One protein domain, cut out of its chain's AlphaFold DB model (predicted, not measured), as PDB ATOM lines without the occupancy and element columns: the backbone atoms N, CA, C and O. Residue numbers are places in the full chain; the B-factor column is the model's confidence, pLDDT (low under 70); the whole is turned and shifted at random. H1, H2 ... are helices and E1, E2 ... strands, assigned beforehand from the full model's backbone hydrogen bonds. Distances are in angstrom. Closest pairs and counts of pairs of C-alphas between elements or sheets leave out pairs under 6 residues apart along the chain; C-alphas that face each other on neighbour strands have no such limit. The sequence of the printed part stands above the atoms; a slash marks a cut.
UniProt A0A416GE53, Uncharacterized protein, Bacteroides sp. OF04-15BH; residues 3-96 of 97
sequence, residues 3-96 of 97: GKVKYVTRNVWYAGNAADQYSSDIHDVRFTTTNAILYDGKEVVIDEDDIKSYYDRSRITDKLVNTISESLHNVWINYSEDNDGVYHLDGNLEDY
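Overview. This is residues 3 to 96 of the 97 residues of an uncharacterized protein of Bacteroides sp. OF04-15BH (UniProt A0A416GE53). A small closed barrel of five strands has a long arm, the hairpin E1 and E2, which runs on beyond the ring to the loop of residues 16 to 28; H2 packs on E1 outside the barrel, and the short helices H1 and H3 sit on the barrel too. The arm makes the length: the outline is elongated, 49 by 31 by 19 A. The printed part has 94 residues, with E1 E2 E3 H1 H2 E4 E5 H3 along the chain, a mixed class. It is only just loose, close to compact, with a radius of gyration of the C-alphas of 15.3 A.

Arrangement. Round the ring run E1 (3 to 15), E2 (29 to 38), E3 (43 to 46), E5 (87 to 89) and E4 (76 to 81), then E1 again. E1, E2 and E3 form a meander, each strand the antiparallel neighbour of the one before; N 9 and O 35 are 2.9 A apart, N 36 and O 44 2.8 A. E3 and E5 are parallel, with N 45 and O 87 2.8 A apart. The hairpin E4 and E5 has N 88 and O 80 at 2.8 A. E1 bends by 79 degrees at residue 6; its residues 3 to 4 pair with E4, with N 77 and O 3 2.9 A apart. H2 (62 to 72) lies over E1 and along the strands, at a height over the sheet of 7.4 A; the closest C-alphas are those of Val 8 and Ser 69, 4.4 A. H1 (48 to 54) touches H3 (93 to 96), closest at C-alphas Ile 51 and Leu 93, 6.7 A. Every O i to N i+4 pair is within hydrogen-bond range in H1 and H2; H3 is too short for one.

Along the chain. E1 begins at C-alpha 3 (105.442, 166.899, 190.325) and spans 30.8 A, E2 28.4 A, E4 16.6 A and H2 15.1 A; E3 spans 9.6 A, H1 10.0 A, E5 7.0 A. H3, 5.7 A, ends at C-alpha 96 (115.421, 163.056, 195.833).

Size, cuts and confidence. The C-alphas of Ser 24 and Asn 74 are the two farthest apart, 48.9 A. The link from E1 to E2 is long. The printed part has no cut, and no printed residue is under 70 in pLDDT.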
ATOM      1  N   GLY A   3     106.105 167.985 191.043       98.06
ATOM      2  CA  GLY A   3     105.442 166.899 190.325       98.06
ATOM      3  C   GLY A   3     105.898 165.521 190.780       98.06
ATOM      4  O   GLY A   3     106.942 165.378 191.413       98.06
ATOM      5  N   LYS A   4     105.071 164.506 190.518       98.50
ATOM      6  CA  LYS A   4     105.323 163.130 190.954       98.50
ATOM      7  C   LYS A   4     105.850 162.300 189.792       98.50
ATOM      8  O   LYS A   4     105.205 162.249 188.742       98.50
ATOM      9  N   VAL A   5     106.987 161.645 189.987       98.75
ATOM     10  CA  VAL A   5     107.662 160.862 188.947       98.75
ATOM     11  C   VAL A   5     106.915 159.554 188.692       98.75
ATOM     12  O   VAL A   5     106.608 158.794 189.614       98.75
ATOM     13  N   LYS A   6     106.630 159.291 187.415       98.75
ATOM     14  CA  LYS A   6     106.054 158.040 186.919       98.75
ATOM     15  C   LYS A   6     107.155 157.054 186.531       98.75
ATOM     16  O   LYS A   6     107.066 155.893 186.910       98.75
ATOM     17  N   TYR A   7     108.161 157.497 185.783       98.75
ATOM     18  CA  TYR A   7     109.340 156.704 185.413       98.75
ATOM     19  C   TYR A   7     110.461 157.622 184.918       98.75
ATOM     20  O   TYR A   7     110.223 158.804 184.669       98.75
ATOM     21  N   VAL A   8     111.663 157.078 184.749       98.62
ATOM     22  CA  VAL A   8     112.798 157.775 184.129       98.62
ATOM     23  C   VAL A   8     113.168 157.072 182.832       98.62
ATOM     24  O   VAL A   8     113.148 155.845 182.749       98.62
ATOM     25  N   THR A   9     113.479 157.854 181.806       98.31
ATOM     26  CA  THR A   9     113.906 157.357 180.498       98.31
ATOM     27  C   THR A   9     115.103 158.144 179.995       98.31
ATOM     28  O   THR A   9     115.353 159.266 180.435       98.31
ATOM     29  N   ARG A  10     115.841 157.564 179.052       97.44
ATOM     30  CA  ARG A  10     116.958 158.225 178.390       97.44
ATOM     31  C   ARG A  10     116.762 158.203 176.886       97.44
ATOM     32  O   ARG A  10     116.629 157.138 176.290       97.44
ATOM     33  N   ASN A  11     116.802 159.380 176.280       95.62
ATOM     34  CA  ASN A  11     116.711 159.550 174.840       95.62
ATOM     35  C   ASN A  11     118.116 159.712 174.261       95.62
ATOM     36  O   ASN A  11     118.948 160.437 174.805       95.62
ATOM     37  N   VAL A  12     118.377 159.027 173.150       94.75
ATOM     38  CA  VAL A  12     119.631 159.105 172.394       94.75
ATOM     39  C   VAL A  12     119.271 159.410 170.952       94.75
ATOM     40  O   VAL A  12     118.487 158.676 170.352       94.75
ATOM     41  N   TRP A  13     119.849 160.461 170.387       94.50
ATOM     42  CA  TRP A  13     119.658 160.799 168.983       94.50
ATOM     43  C   TRP A  13     120.968 161.243 168.348       94.50
ATOM     44  O   TRP A  13     121.956 161.520 169.028       94.50
ATOM     45  N   TYR A  14     120.971 161.258 167.024       93.38
ATOM     46  CA  TYR A  14     122.100 161.666 166.208       93.38
ATOM     47  C   TYR A  14     121.641 162.843 165.354       93.38
ATOM     48  O   TYR A  14     120.545 162.800 164.791       93.38
ATOM     49  N   ALA A  15     122.430 163.912 165.318       90.69
ATOM     50  CA  ALA A  15     122.151 165.069 164.480       90.69
ATOM     51  C   ALA A  15     123.383 165.427 163.649       90.69
ATOM     52  O   ALA A  15     124.518 165.274 164.107       90.69
ATOM     53  N   GLY A  16     123.140 165.901 162.425       86.75
ATOM     54  CA  GLY A  16     124.186 166.213 161.456       86.75
ATOM     55  C   GLY A  16     125.260 167.131 162.032       86.75
ATOM     56  O   GLY A  16     124.956 168.164 162.635       86.75
ATOM     57  N   ASN A  17     126.524 166.762 161.832       86.00
ATOM     58  CA  ASN A  17     127.651 167.572 162.273       86.00
ATOM     59  C   ASN A  17     127.874 168.746 161.306       86.00
ATOM     60  O   ASN A  17     128.625 168.649 160.337       86.00
ATOM     61  N   ALA A  18     127.201 169.867 161.571       84.25
ATOM     62  CA  ALA A  18     127.283 171.061 160.731       84.25
ATOM     63  C   ALA A  18     128.705 171.647 160.642       84.25
ATOM     64  O   ALA A  18     129.047 172.259 159.629       84.25
ATOM     65  N   ALA A  19     129.534 171.461 161.677       83.12
ATOM     66  CA  ALA A  19     130.906 171.963 161.696       83.12
ATOM     67  C   ALA A  19     131.804 171.205 160.706       83.12
ATOM     68  O   ALA A  19     132.601 171.825 160.004       83.12
ATOM     69  N   ASP A  20     131.605 169.891 160.583       84.44
ATOM     70  CA  ASP A  20     132.408 169.017 159.721       84.44
ATOM     71  C   ASP A  20     131.701 168.650 158.410       84.44
ATOM     72  O   ASP A  20     132.107 167.712 157.728       84.44
ATOM     73  N   GLN A  21     130.658 169.391 158.015       84.94
ATOM     74  CA  GLN A  21     129.808 169.065 156.856       84.94
ATOM     75  C   GLN A  21     130.548 168.926 155.516       84.94
ATOM     76  O   GLN A  21     130.024 168.325 154.581       84.94
ATOM     77  N   TYR A  22     131.761 169.473 155.414       87.94
ATOM     78  CA  TYR A  22     132.618 169.388 154.228       87.94
ATOM     79  C   TYR A  22     133.746 168.353 154.357       87.94
ATOM     80  O   TYR A  22     134.542 168.198 153.432       87.94
ATOM     81  N   SER A  23     133.837 167.659 155.494       87.62
ATOM     82  CA  SER A  23     134.769 166.554 155.695       87.62
ATOM     83  C   SER A  23     134.305 165.330 154.911       87.62
ATOM     84  O   SER A  23     133.123 164.990 154.896       87.62
ATOM     85  N   SER A  24     135.247 164.623 154.289       86.81
ATOM     86  CA  SER A  24     134.978 163.303 153.706       86.81
ATOM     87  C   SER A  24     134.683 162.237 154.765       86.81
ATOM     88  O   SER A  24     134.144 161.187 154.429       86.81
ATOM     89  N   ASP A  25     135.059 162.497 156.017       85.81
ATOM     90  CA  ASP A  25     134.846 161.634 157.178       85.81
ATOM     91  C   ASP A  25     133.858 162.305 158.141       85.81
ATOM     92  O   ASP A  25     134.206 162.705 159.251       85.81
ATOM     93  N   ILE A  26     132.638 162.555 157.657       86.31
ATOM     94  CA  ILE A  26     131.575 163.128 158.479       86.31
ATOM     95  C   ILE A  26     130.735 162.032 159.139       86.31
ATOM     96  O   ILE A  26     130.224 161.115 158.491       86.31
ATOM     97  N   HIS A  27     130.524 162.196 160.443       86.44
ATOM     98  CA  HIS A  27     129.582 161.424 161.237       86.44
ATOM     99  C   HIS A  27     128.670 162.354 162.032       86.44
ATOM    100  O   HIS A  27     129.091 163.427 162.467       86.44
ATOM    101  N   ASP A  28     127.430 161.921 162.243       89.75
ATOM    102  CA  ASP A  28     126.486 162.641 163.091       89.75
ATOM    103  C   ASP A  28     126.988 162.709 164.538       89.75
ATOM    104  O   ASP A  28     127.547 161.751 165.084       89.75
ATOM    105  N   VAL A  29     126.732 163.842 165.190       90.75
ATOM    106  CA  VAL A  29     127.014 164.019 166.612       90.75
ATOM    107  C   VAL A  29     125.947 163.288 167.415       90.75
ATOM    108  O   VAL A  29     124.747 163.453 167.187       90.75
ATOM    109  N   ARG A  30     126.390 162.479 168.379       91.25
ATOM    110  CA  ARG A  30     125.513 161.795 169.328       91.25
ATOM    111  C   ARG A  30     125.109 162.743 170.454       91.25
ATOM    112  O   ARG A  30     125.973 163.232 171.177       91.25
ATOM    113  N   PHE A  31     123.812 162.892 170.666       92.94
ATOM    114  CA  PHE A  31     123.219 163.632 171.774       92.94
ATOM    115  C   PHE A  31     122.438 162.696 172.694       92.94
ATOM    116  O   PHE A  31     121.899 161.674 172.253       92.94
ATOM    117  N   THR A  32     122.393 163.040 173.980       95.00
ATOM    118  CA  THR A  32     121.662 162.282 174.996       95.00
ATOM    119  C   THR A  32     120.990 163.206 176.000       95.00
ATOM    120  O   THR A  32     121.541 164.245 176.342       95.00
ATOM    121  N   THR A  33     119.813 162.807 176.477       96.62
ATOM    122  CA  THR A  33     119.148 163.434 177.626       96.62
ATOM    123  C   THR A  33     118.499 162.363 178.485       96.62
ATOM    124  O   THR A  33     117.963 161.384 177.953       96.62
ATOM    125  N   THR A  34     118.536 162.541 179.802       98.31
ATOM    126  CA  THR A  34     117.858 161.668 180.762       98.31
ATOM    127  C   THR A  34     116.727 162.452 181.418       98.31
ATOM    128  O   THR A  34     116.966 163.490 182.021       98.31
ATOM    129  N   ASN A  35     115.494 161.961 181.288       98.31
ATOM    130  CA  ASN A  35     114.289 162.688 181.674       98.31
ATOM    131  C   ASN A  35     113.470 161.879 182.690       98.31
ATOM    132  O   ASN A  35     113.168 160.702 182.467       98.31
ATOM    133  N   ALA A  36     113.042 162.528 183.773       98.56
ATOM    134  CA  ALA A  36     111.946 162.062 184.608       98.56
ATOM    135  C   ALA A  36     110.610 162.406 183.944       98.56
ATOM    136  O   ALA A  36     110.291 163.571 183.706       98.56
ATOM    137  N   ILE A  37     109.805 161.385 183.675       98.62
ATOM    138  CA  ILE A  37     108.453 161.540 183.149       98.62
ATOM    139  C   ILE A  37     107.489 161.570 184.323       98.62
ATOM    140  O   ILE A  37     107.410 160.621 185.110       98.62
ATOM    141  N   LEU A  38     106.752 162.665 184.447       98.62
ATOM    142  CA  LEU A  38     105.806 162.886 185.531       98.62
ATOM    143  C   LEU A  38     104.441 162.253 185.230       98.62
ATOM    144  O   LEU A  38     104.078 161.987 184.084       98.62
ATOM    145  N   TYR A  39     103.644 162.013 186.274       98.62
ATOM    146  CA  TYR A  39     102.280 161.486 186.119       98.62
ATOM    147  C   TYR A  39     101.341 162.422 185.344       98.62
ATOM    148  O   TYR A  39     100.380 161.941 184.747       98.62
ATOM    149  N   ASP A  40     101.614 163.727 185.333       97.44
ATOM    150  CA  ASP A  40     100.866 164.725 184.562       97.44
ATOM    151  C   ASP A  40     101.370 164.874 183.111       97.44
ATOM    152  O   ASP A  40     100.864 165.714 182.370       97.44
ATOM    153  N   GLY A  41     102.337 164.044 182.701       97.56
ATOM    154  CA  GLY A  41     102.857 163.967 181.338       97.56
ATOM    155  C   GLY A  41     104.006 164.922 181.025       97.56
ATOM    156  O   GLY A  41     104.507 164.877 179.906       97.56
ATOM    157  N   LYS A  42     104.444 165.760 181.971       98.00
ATOM    158  CA  LYS A  42     105.621 166.614 181.762       98.00
ATOM    159  C   LYS A  42     106.909 165.798 181.801       98.00
ATOM    160  O   LYS A  42     107.021 164.829 182.555       98.00
ATOM    161  N   GLU A  43     107.885 166.238 181.017       98.19
ATOM    162  CA  GLU A  43     109.247 165.712 181.034       98.19
ATOM    163  C   GLU A  43     110.148 166.695 181.771       98.19
ATOM    164  O   GLU A  43     110.136 167.878 181.451       98.19
ATOM    165  N   VAL A  44     110.904 166.207 182.752       98.50
ATOM    166  CA  VAL A  44     111.865 166.998 183.525       98.50
ATOM    167  C   VAL A  44     113.257 166.432 183.286       98.50
ATOM    168  O   VAL A  44     113.503 165.262 183.578       98.50
ATOM    169  N   VAL A  45     114.158 167.249 182.753       98.38
ATOM    170  CA  VAL A  45     115.554 166.893 182.499       98.38
ATOM    171  C   VAL A  45     116.288 166.714 183.826       98.38
ATOM    172  O   VAL A  45     116.184 167.549 184.726       98.38
ATOM    173  N   ILE A  46     117.029 165.615 183.937       98.31
ATOM    174  CA  ILE A  46     117.987 165.351 185.010       98.31
ATOM    175  C   ILE A  46     119.383 165.522 184.412       98.31
ATOM    176  O   ILE A  46     119.679 164.925 183.371       98.31
ATOM    177  N   ASP A  47     120.241 166.303 185.066       97.25
ATOM    178  CA  ASP A  47     121.612 166.513 184.603       97.25
ATOM    179  C   ASP A  47     122.389 165.179 184.571       97.25
ATOM    180  O   ASP A  47     122.517 164.461 185.567       97.25
ATOM    181  N   GLU A  48     122.901 164.818 183.390       97.19
ATOM    182  CA  GLU A  48     123.668 163.588 183.201       97.19
ATOM    183  C   GLU A  48     125.022 163.618 183.924       97.19
ATOM    184  O   GLU A  48     125.549 162.549 184.241       97.19
ATOM    185  N   ASP A  49     125.601 164.791 184.190       97.25
ATOM    186  CA  ASP A  49     126.844 164.897 184.959       97.25
ATOM    187  C   ASP A  49     126.601 164.723 186.460       97.25
ATOM    188  O   ASP A  49     127.391 164.061 187.136       97.25
ATOM    189  N   ASP A  50     125.457 165.183 186.955       97.81
ATOM    190  CA  ASP A  50     125.015 164.925 188.322       97.81
ATOM    191  C   ASP A  50     124.709 163.429 188.552       97.81
ATOM    192  O   ASP A  50     125.230 162.816 189.486       97.81
ATOM    193  N   ILE A  51     124.009 162.770 187.613       97.94
ATOM    194  CA  ILE A  51     123.821 161.303 187.636       97.94
ATOM    195  C   ILE A  51     125.169 160.570 187.729       97.94
ATOM    196  O   ILE A  51     125.325 159.617 188.501       97.94
ATOM    197  N   LYS A  52     126.141 160.972 186.904       97.75
ATOM    198  CA  LYS A  52     127.478 160.362 186.876       97.75
ATOM    199  C   LYS A  52     128.219 160.572 188.191       97.75
ATOM    200  O   LYS A  52     128.852 159.627 188.662       97.75
ATOM    201  N   SER A  53     128.123 161.771 188.763       97.69
ATOM    202  CA  SER A  53     128.724 162.129 190.046       97.69
ATOM    203  C   SER A  53     128.149 161.279 191.182       97.69
ATOM    204  O   SER A  53     128.898 160.580 191.863       97.69
ATOM    205  N   TYR A  54     126.819 161.236 191.323       97.81
ATOM    206  CA  TYR A  54     126.148 160.520 192.412       97.81
ATOM    207  C   TYR A  54     126.414 159.005 192.398       97.81
ATOM    208  O   TYR A  54     126.652 158.394 193.439       97.81
ATOM    209  N   TYR A  55     126.409 158.376 191.217       97.44
ATOM    210  CA  TYR A  55     126.630 156.930 191.093       97.44
ATOM    211  C   TYR A  55     128.100 156.520 190.900       97.44
ATOM    212  O   TYR A  55     128.355 155.325 190.709       97.44
ATOM    213  N   ASP A  56     129.040 157.473 190.901       97.44
ATOM    214  CA  ASP A  56     130.457 157.268 190.562       97.44
ATOM    215  C   ASP A  56     130.631 156.485 189.243       97.44
ATOM    216  O   ASP A  56     131.150 155.363 189.171       97.44
ATOM    217  N   ARG A  57     130.082 157.045 188.156       96.38
ATOM    218  CA  ARG A  57     130.078 156.422 186.823       96.38
ATOM    219  C   ARG A  57     130.617 157.356 185.759       96.38
ATOM    220  O   ARG A  57     130.238 158.509 185.661       96.38
ATOM    221  N   SER A  58     131.376 156.796 184.821       95.44
ATOM    222  CA  SER A  58     131.760 157.493 183.586       95.44
ATOM    223  C   SER A  58     130.710 157.397 182.473       95.44
ATOM    224  O   SER A  58     130.805 158.095 181.463       95.44
ATOM    225  N   ARG A  59     129.725 156.497 182.603       94.69
ATOM    226  CA  ARG A  59     128.718 156.209 181.571       94.69
ATOM    227  C   ARG A  59     127.352 155.934 182.185       94.69
ATOM    228  O   ARG A  59     127.242 155.158 183.131       94.69
ATOM    229  N   ILE A  60     126.316 156.470 181.546       96.75
ATOM    230  CA  ILE A  60     124.918 156.157 181.844       96.75
ATOM    231  C   ILE A  60     124.471 155.014 180.933       96.75
ATOM    232  O   ILE A  60     124.464 155.153 179.706       96.75
ATOM    233  N   THR A  61     124.153 153.879 181.550       96.75
ATOM    234  CA  THR A  61     123.682 152.650 180.889       96.75
ATOM    235  C   THR A  61     122.190 152.457 181.129       96.75
ATOM    236  O   THR A  61     121.666 152.972 182.113       96.75
ATOM    237  N   ASP A  62     121.524 151.648 180.309       96.75
ATOM    238  CA  ASP A  62     120.092 151.354 180.476       96.75
ATOM    239  C   ASP A  62     119.783 150.742 181.849       96.75
ATOM    240  O   ASP A  62     118.773 151.058 182.470       96.75
ATOM    241  N   LYS A  63     120.699 149.921 182.383       98.00
ATOM    242  CA  LYS A  63     120.570 149.376 183.740       98.00
ATOM    243  C   LYS A  63     120.586 150.481 184.796       98.00
ATOM    244  O   LYS A  63     119.795 150.421 185.729       98.00
ATOM    245  N   LEU A  64     121.469 151.470 184.648       98.00
ATOM    246  CA  LEU A  64     121.521 152.611 185.563       98.00
ATOM    247  C   LEU A  64     120.246 153.456 185.461       98.00
ATOM    248  O   LEU A  64     119.684 153.818 186.486       98.00
ATOM    249  N   VAL A  65     119.755 153.706 184.244       98.38
ATOM    250  CA  VAL A  65     118.487 154.420 184.018       98.38
ATOM    251  C   VAL A  65     117.325 153.693 184.696       98.38
ATOM    252  O   VAL A  65     116.537 154.332 185.384       98.38
ATOM    253  N   ASN A  66     117.257 152.362 184.592       98.44
ATOM    254  CA  ASN A  66     116.241 151.567 185.288       98.44
ATOM    255  C   ASN A  66     116.356 151.687 186.814       98.44
ATOM    256  O   ASN A  66     115.343 151.886 187.476       98.44
ATOM    257  N   THR A  67     117.570 151.639 187.372       98.38
ATOM    258  CA  THR A  67     117.790 151.850 188.815       98.38
ATOM    259  C   THR A  67     117.319 153.232 189.272       98.38
ATOM    260  O   THR A  67     116.645 153.342 190.295       98.38
ATOM    261  N   ILE A  68     117.612 154.283 188.502       98.25
ATOM    262  CA  ILE A  68     117.132 155.641 188.793       98.25
ATOM    263  C   ILE A  68     115.603 155.697 188.684       98.25
ATOM    264  O   ILE A  68     114.947 156.250 189.561       98.25
ATOM    265  N   SER A  69     115.026 155.082 187.646       98.56
ATOM    266  CA  SER A  69     113.576 155.020 187.438       98.56
ATOM    267  C   SER A  69     112.853 154.344 188.598       98.56
ATOM    268  O   SER A  69     111.815 154.834 189.024       98.56
ATOM    269  N   GLU A  70     113.380 153.230 189.106       98.56
ATOM    270  CA  GLU A  70     112.829 152.525 190.268       98.56
ATOM    271  C   GLU A  70     112.947 153.364 191.542       98.56
ATOM    272  O   GLU A  70     111.983 153.452 192.300       98.56
ATOM    273  N   SER A  71     114.092 154.020 191.750       98.31
ATOM    274  CA  SER A  71     114.353 154.810 192.960       98.31
ATOM    275  C   SER A  71     113.509 156.086 193.015       98.31
ATOM    276  O   SER A  71     112.968 156.424 194.063       98.31
ATOM    277  N   LEU A  72     113.326 156.761 191.876       98.38
ATOM    278  CA  LEU A  72     112.474 157.945 191.777       98.38
ATOM    279  C   LEU A  72     110.990 157.610 191.579       98.38
ATOM    280  O   LEU A  72     110.158 158.514 191.621       98.38
ATOM    281  N   HIS A  73     110.603 156.351 191.358       98.56
ATOM    282  CA  HIS A  73     109.200 156.014 191.118       98.56
ATOM    283  C   HIS A  73     108.316 156.457 192.294       98.56
ATOM    284  O   HIS A  73     108.552 156.097 193.444       98.56
ATOM    285  N   ASN A  74     107.250 157.215 192.009       98.38
ATOM    286  CA  ASN A  74     106.367 157.819 193.013       98.38
ATOM    287  C   ASN A  74     107.022 158.855 193.955       98.38
ATOM    288  O   ASN A  74     106.361 159.303 194.899       98.38
ATOM    289  N   VAL A  75     108.243 159.309 193.682       98.56
ATOM    290  CA  VAL A  75     108.873 160.419 194.406       98.56
ATOM    291  C   VAL A  75     108.345 161.755 193.882       98.56
ATOM    292  O   VAL A  75     108.020 161.909 192.700       98.56
ATOM    293  N   TRP A  76     108.200 162.725 194.785       98.50
ATOM    294  CA  TRP A  76     107.875 164.102 194.430       98.50
ATOM    295  C   TRP A  76     109.156 164.904 194.221       98.50
ATOM    296  O   TRP A  76     109.919 165.058 195.170       98.50
ATOM    297  N   ILE A  77     109.328 165.475 193.032       98.50
ATOM    298  CA  ILE A  77     110.474 166.319 192.685       98.50
ATOM    299  C   ILE A  77     110.050 167.774 192.500       98.50
ATOM    300  O   ILE A  77     108.906 168.043 192.105       98.50
ATOM    301  N   ASN A  78     110.964 168.704 192.775       98.50
ATOM    302  CA  ASN A  78     110.816 170.091 192.347       98.50
ATOM    303  C   ASN A  78     111.577 170.305 191.035       98.50
ATOM    304  O   ASN A  78     112.555 169.616 190.756       98.50
ATOM    305  N   TYR A  79     111.075 171.211 190.206       98.50
ATOM    306  CA  TYR A  79     111.642 171.504 188.891       98.50
ATOM    307  C   TYR A  79     111.269 172.914 188.427       98.50
ATOM    308  O   TYR A  79     110.191 173.422 188.768       98.50
ATOM    309  N   SER A  80     112.106 173.523 187.599       98.00
ATOM    310  CA  SER A  80     111.905 174.857 187.027       98.00
ATOM    311  C   SER A  80     111.924 174.810 185.505       98.00
ATOM    312  O   SER A  80     112.376 173.842 184.908       98.00
ATOM    313  N   GLU A  81     111.332 175.823 184.879       98.12
ATOM    314  CA  GLU A  81     111.316 175.995 183.425       98.12
ATOM    315  C   GLU A  81     112.404 176.994 183.039       98.12
ATOM    316  O   GLU A  81     112.518 178.044 183.680       98.12
ATOM    317  N   ASP A  82     113.199 176.670 182.023       96.69
ATOM    318  CA  ASP A  82     114.146 177.612 181.437       96.69
ATOM    319  C   ASP A  82     113.477 178.540 180.405       96.69
ATOM    320  O   ASP A  82     112.267 178.507 180.174       96.69
ATOM    321  N   ASN A  83     114.269 179.414 179.781       97.00
ATOM    322  CA  ASN A  83     113.756 180.374 178.800       97.00
ATOM    323  C   ASN A  83     113.257 179.722 177.499       97.00
ATOM    324  O   ASN A  83     112.530 180.375 176.750       97.00
ATOM    325  N   ASP A  84     113.635 178.470 177.236       96.81
ATOM    326  CA  ASP A  84     113.252 177.713 176.045       96.81
ATOM    327  C   ASP A  84     112.036 176.801 176.308       96.81
ATOM    328  O   ASP A  84     111.585 176.083 175.412       96.81
ATOM    329  N   GLY A  85     111.465 176.854 177.519       96.50
ATOM    330  CA  GLY A  85     110.319 176.040 177.922       96.50
ATOM    331  C   GLY A  85     110.689 174.608 178.316       96.50
ATOM    332  O   GLY A  85     109.820 173.733 178.355       96.50
ATOM    333  N   VAL A  86     111.971 174.335 178.575       97.56
ATOM    334  CA  VAL A  86     112.444 173.025 179.029       97.56
ATOM    335  C   VAL A  86     112.407 172.982 180.550       97.56
ATOM    336  O   VAL A  86     112.879 173.893 181.231       97.56
ATOM    337  N   TYR A  87     111.839 171.910 181.100       98.44
ATOM    338  CA  TYR A  87     111.814 171.704 182.542       98.44
ATOM    339  C   TYR A  87     113.073 170.979 183.010       98.44
ATOM    340  O   TYR A  87     113.390 169.910 182.494       98.44
ATOM    341  N   HIS A  88     113.735 171.510 184.033       98.12
ATOM    342  CA  HIS A  88     114.943 170.946 184.638       98.12
ATOM    343  C   HIS A  88     114.715 170.660 186.117       98.12
ATOM    344  O   HIS A  88     113.988 171.394 186.791       98.12
ATOM    345  N   LEU A  89     115.314 169.580 186.617       98.25
ATOM    346  CA  LEU A  89     115.289 169.230 188.034       98.25
ATOM    347  C   LEU A  89     115.847 170.393 188.873       98.25
ATOM    348  O   LEU A  89     116.909 170.927 188.569       98.25
ATOM    349  N   ASP A  90     115.137 170.778 189.935       97.56
ATOM    350  CA  ASP A  90     115.644 171.775 190.879       97.56
ATOM    351  C   ASP A  90     116.555 171.077 191.896       97.56
ATOM    352  O   ASP A  90     116.069 170.271 192.693       97.56
ATOM    353  N   GLY A  91     117.841 171.425 191.909       95.19
ATOM    354  CA  GLY A  91     118.841 170.802 192.784       95.19
ATOM    355  C   GLY A  91     119.526 169.606 192.127       95.19
ATOM    356  O   GLY A  91     119.562 169.508 190.900       95.19
ATOM    357  N   ASN A  92     120.067 168.716 192.954       96.44
ATOM    358  CA  ASN A  92     120.759 167.514 192.503       96.44
ATOM    359  C   ASN A  92     119.855 166.284 192.658       96.44
ATOM    360  O   ASN A  92     118.897 166.257 193.430       96.44
ATOM    361  N   LEU A  93     120.193 165.211 191.959       96.62
ATOM    362  CA  LEU A  93     119.546 163.912 192.028       96.62
ATOM    363  C   LEU A  93     119.554 163.356 193.458       96.62
ATOM    364  O   LEU A  93     118.572 162.746 193.876       96.62
ATOM    365  N   GLU A  94     120.634 163.595 194.207       97.25
ATOM    366  CA  GLU A  94     120.781 163.167 195.604       97.25
ATOM    367  C   GLU A  94     119.725 163.766 196.542       97.25
ATOM    368  O   GLU A  94     119.381 163.145 197.540       97.25
ATOM    369  N   ASP A  95     119.151 164.928 196.208       97.31
ATOM    370  CA  ASP A  95     118.111 165.567 197.023       97.31
ATOM    371  C   ASP A  95     116.786 164.773 197.014       97.31
ATOM    372  O   ASP A  95     115.884 165.035 197.818       97.31
ATOM    373  N   TYR A  96     116.651 163.808 196.095       96.81
ATOM    374  CA  TYR A  96     115.421 163.056 195.833       96.81
ATOM    375  C   TYR A  96     115.583 161.528 195.914       96.81
ATOM    376  O   TYR A  96     114.600 160.819 195.668       96.81
TER     377      TYR A  96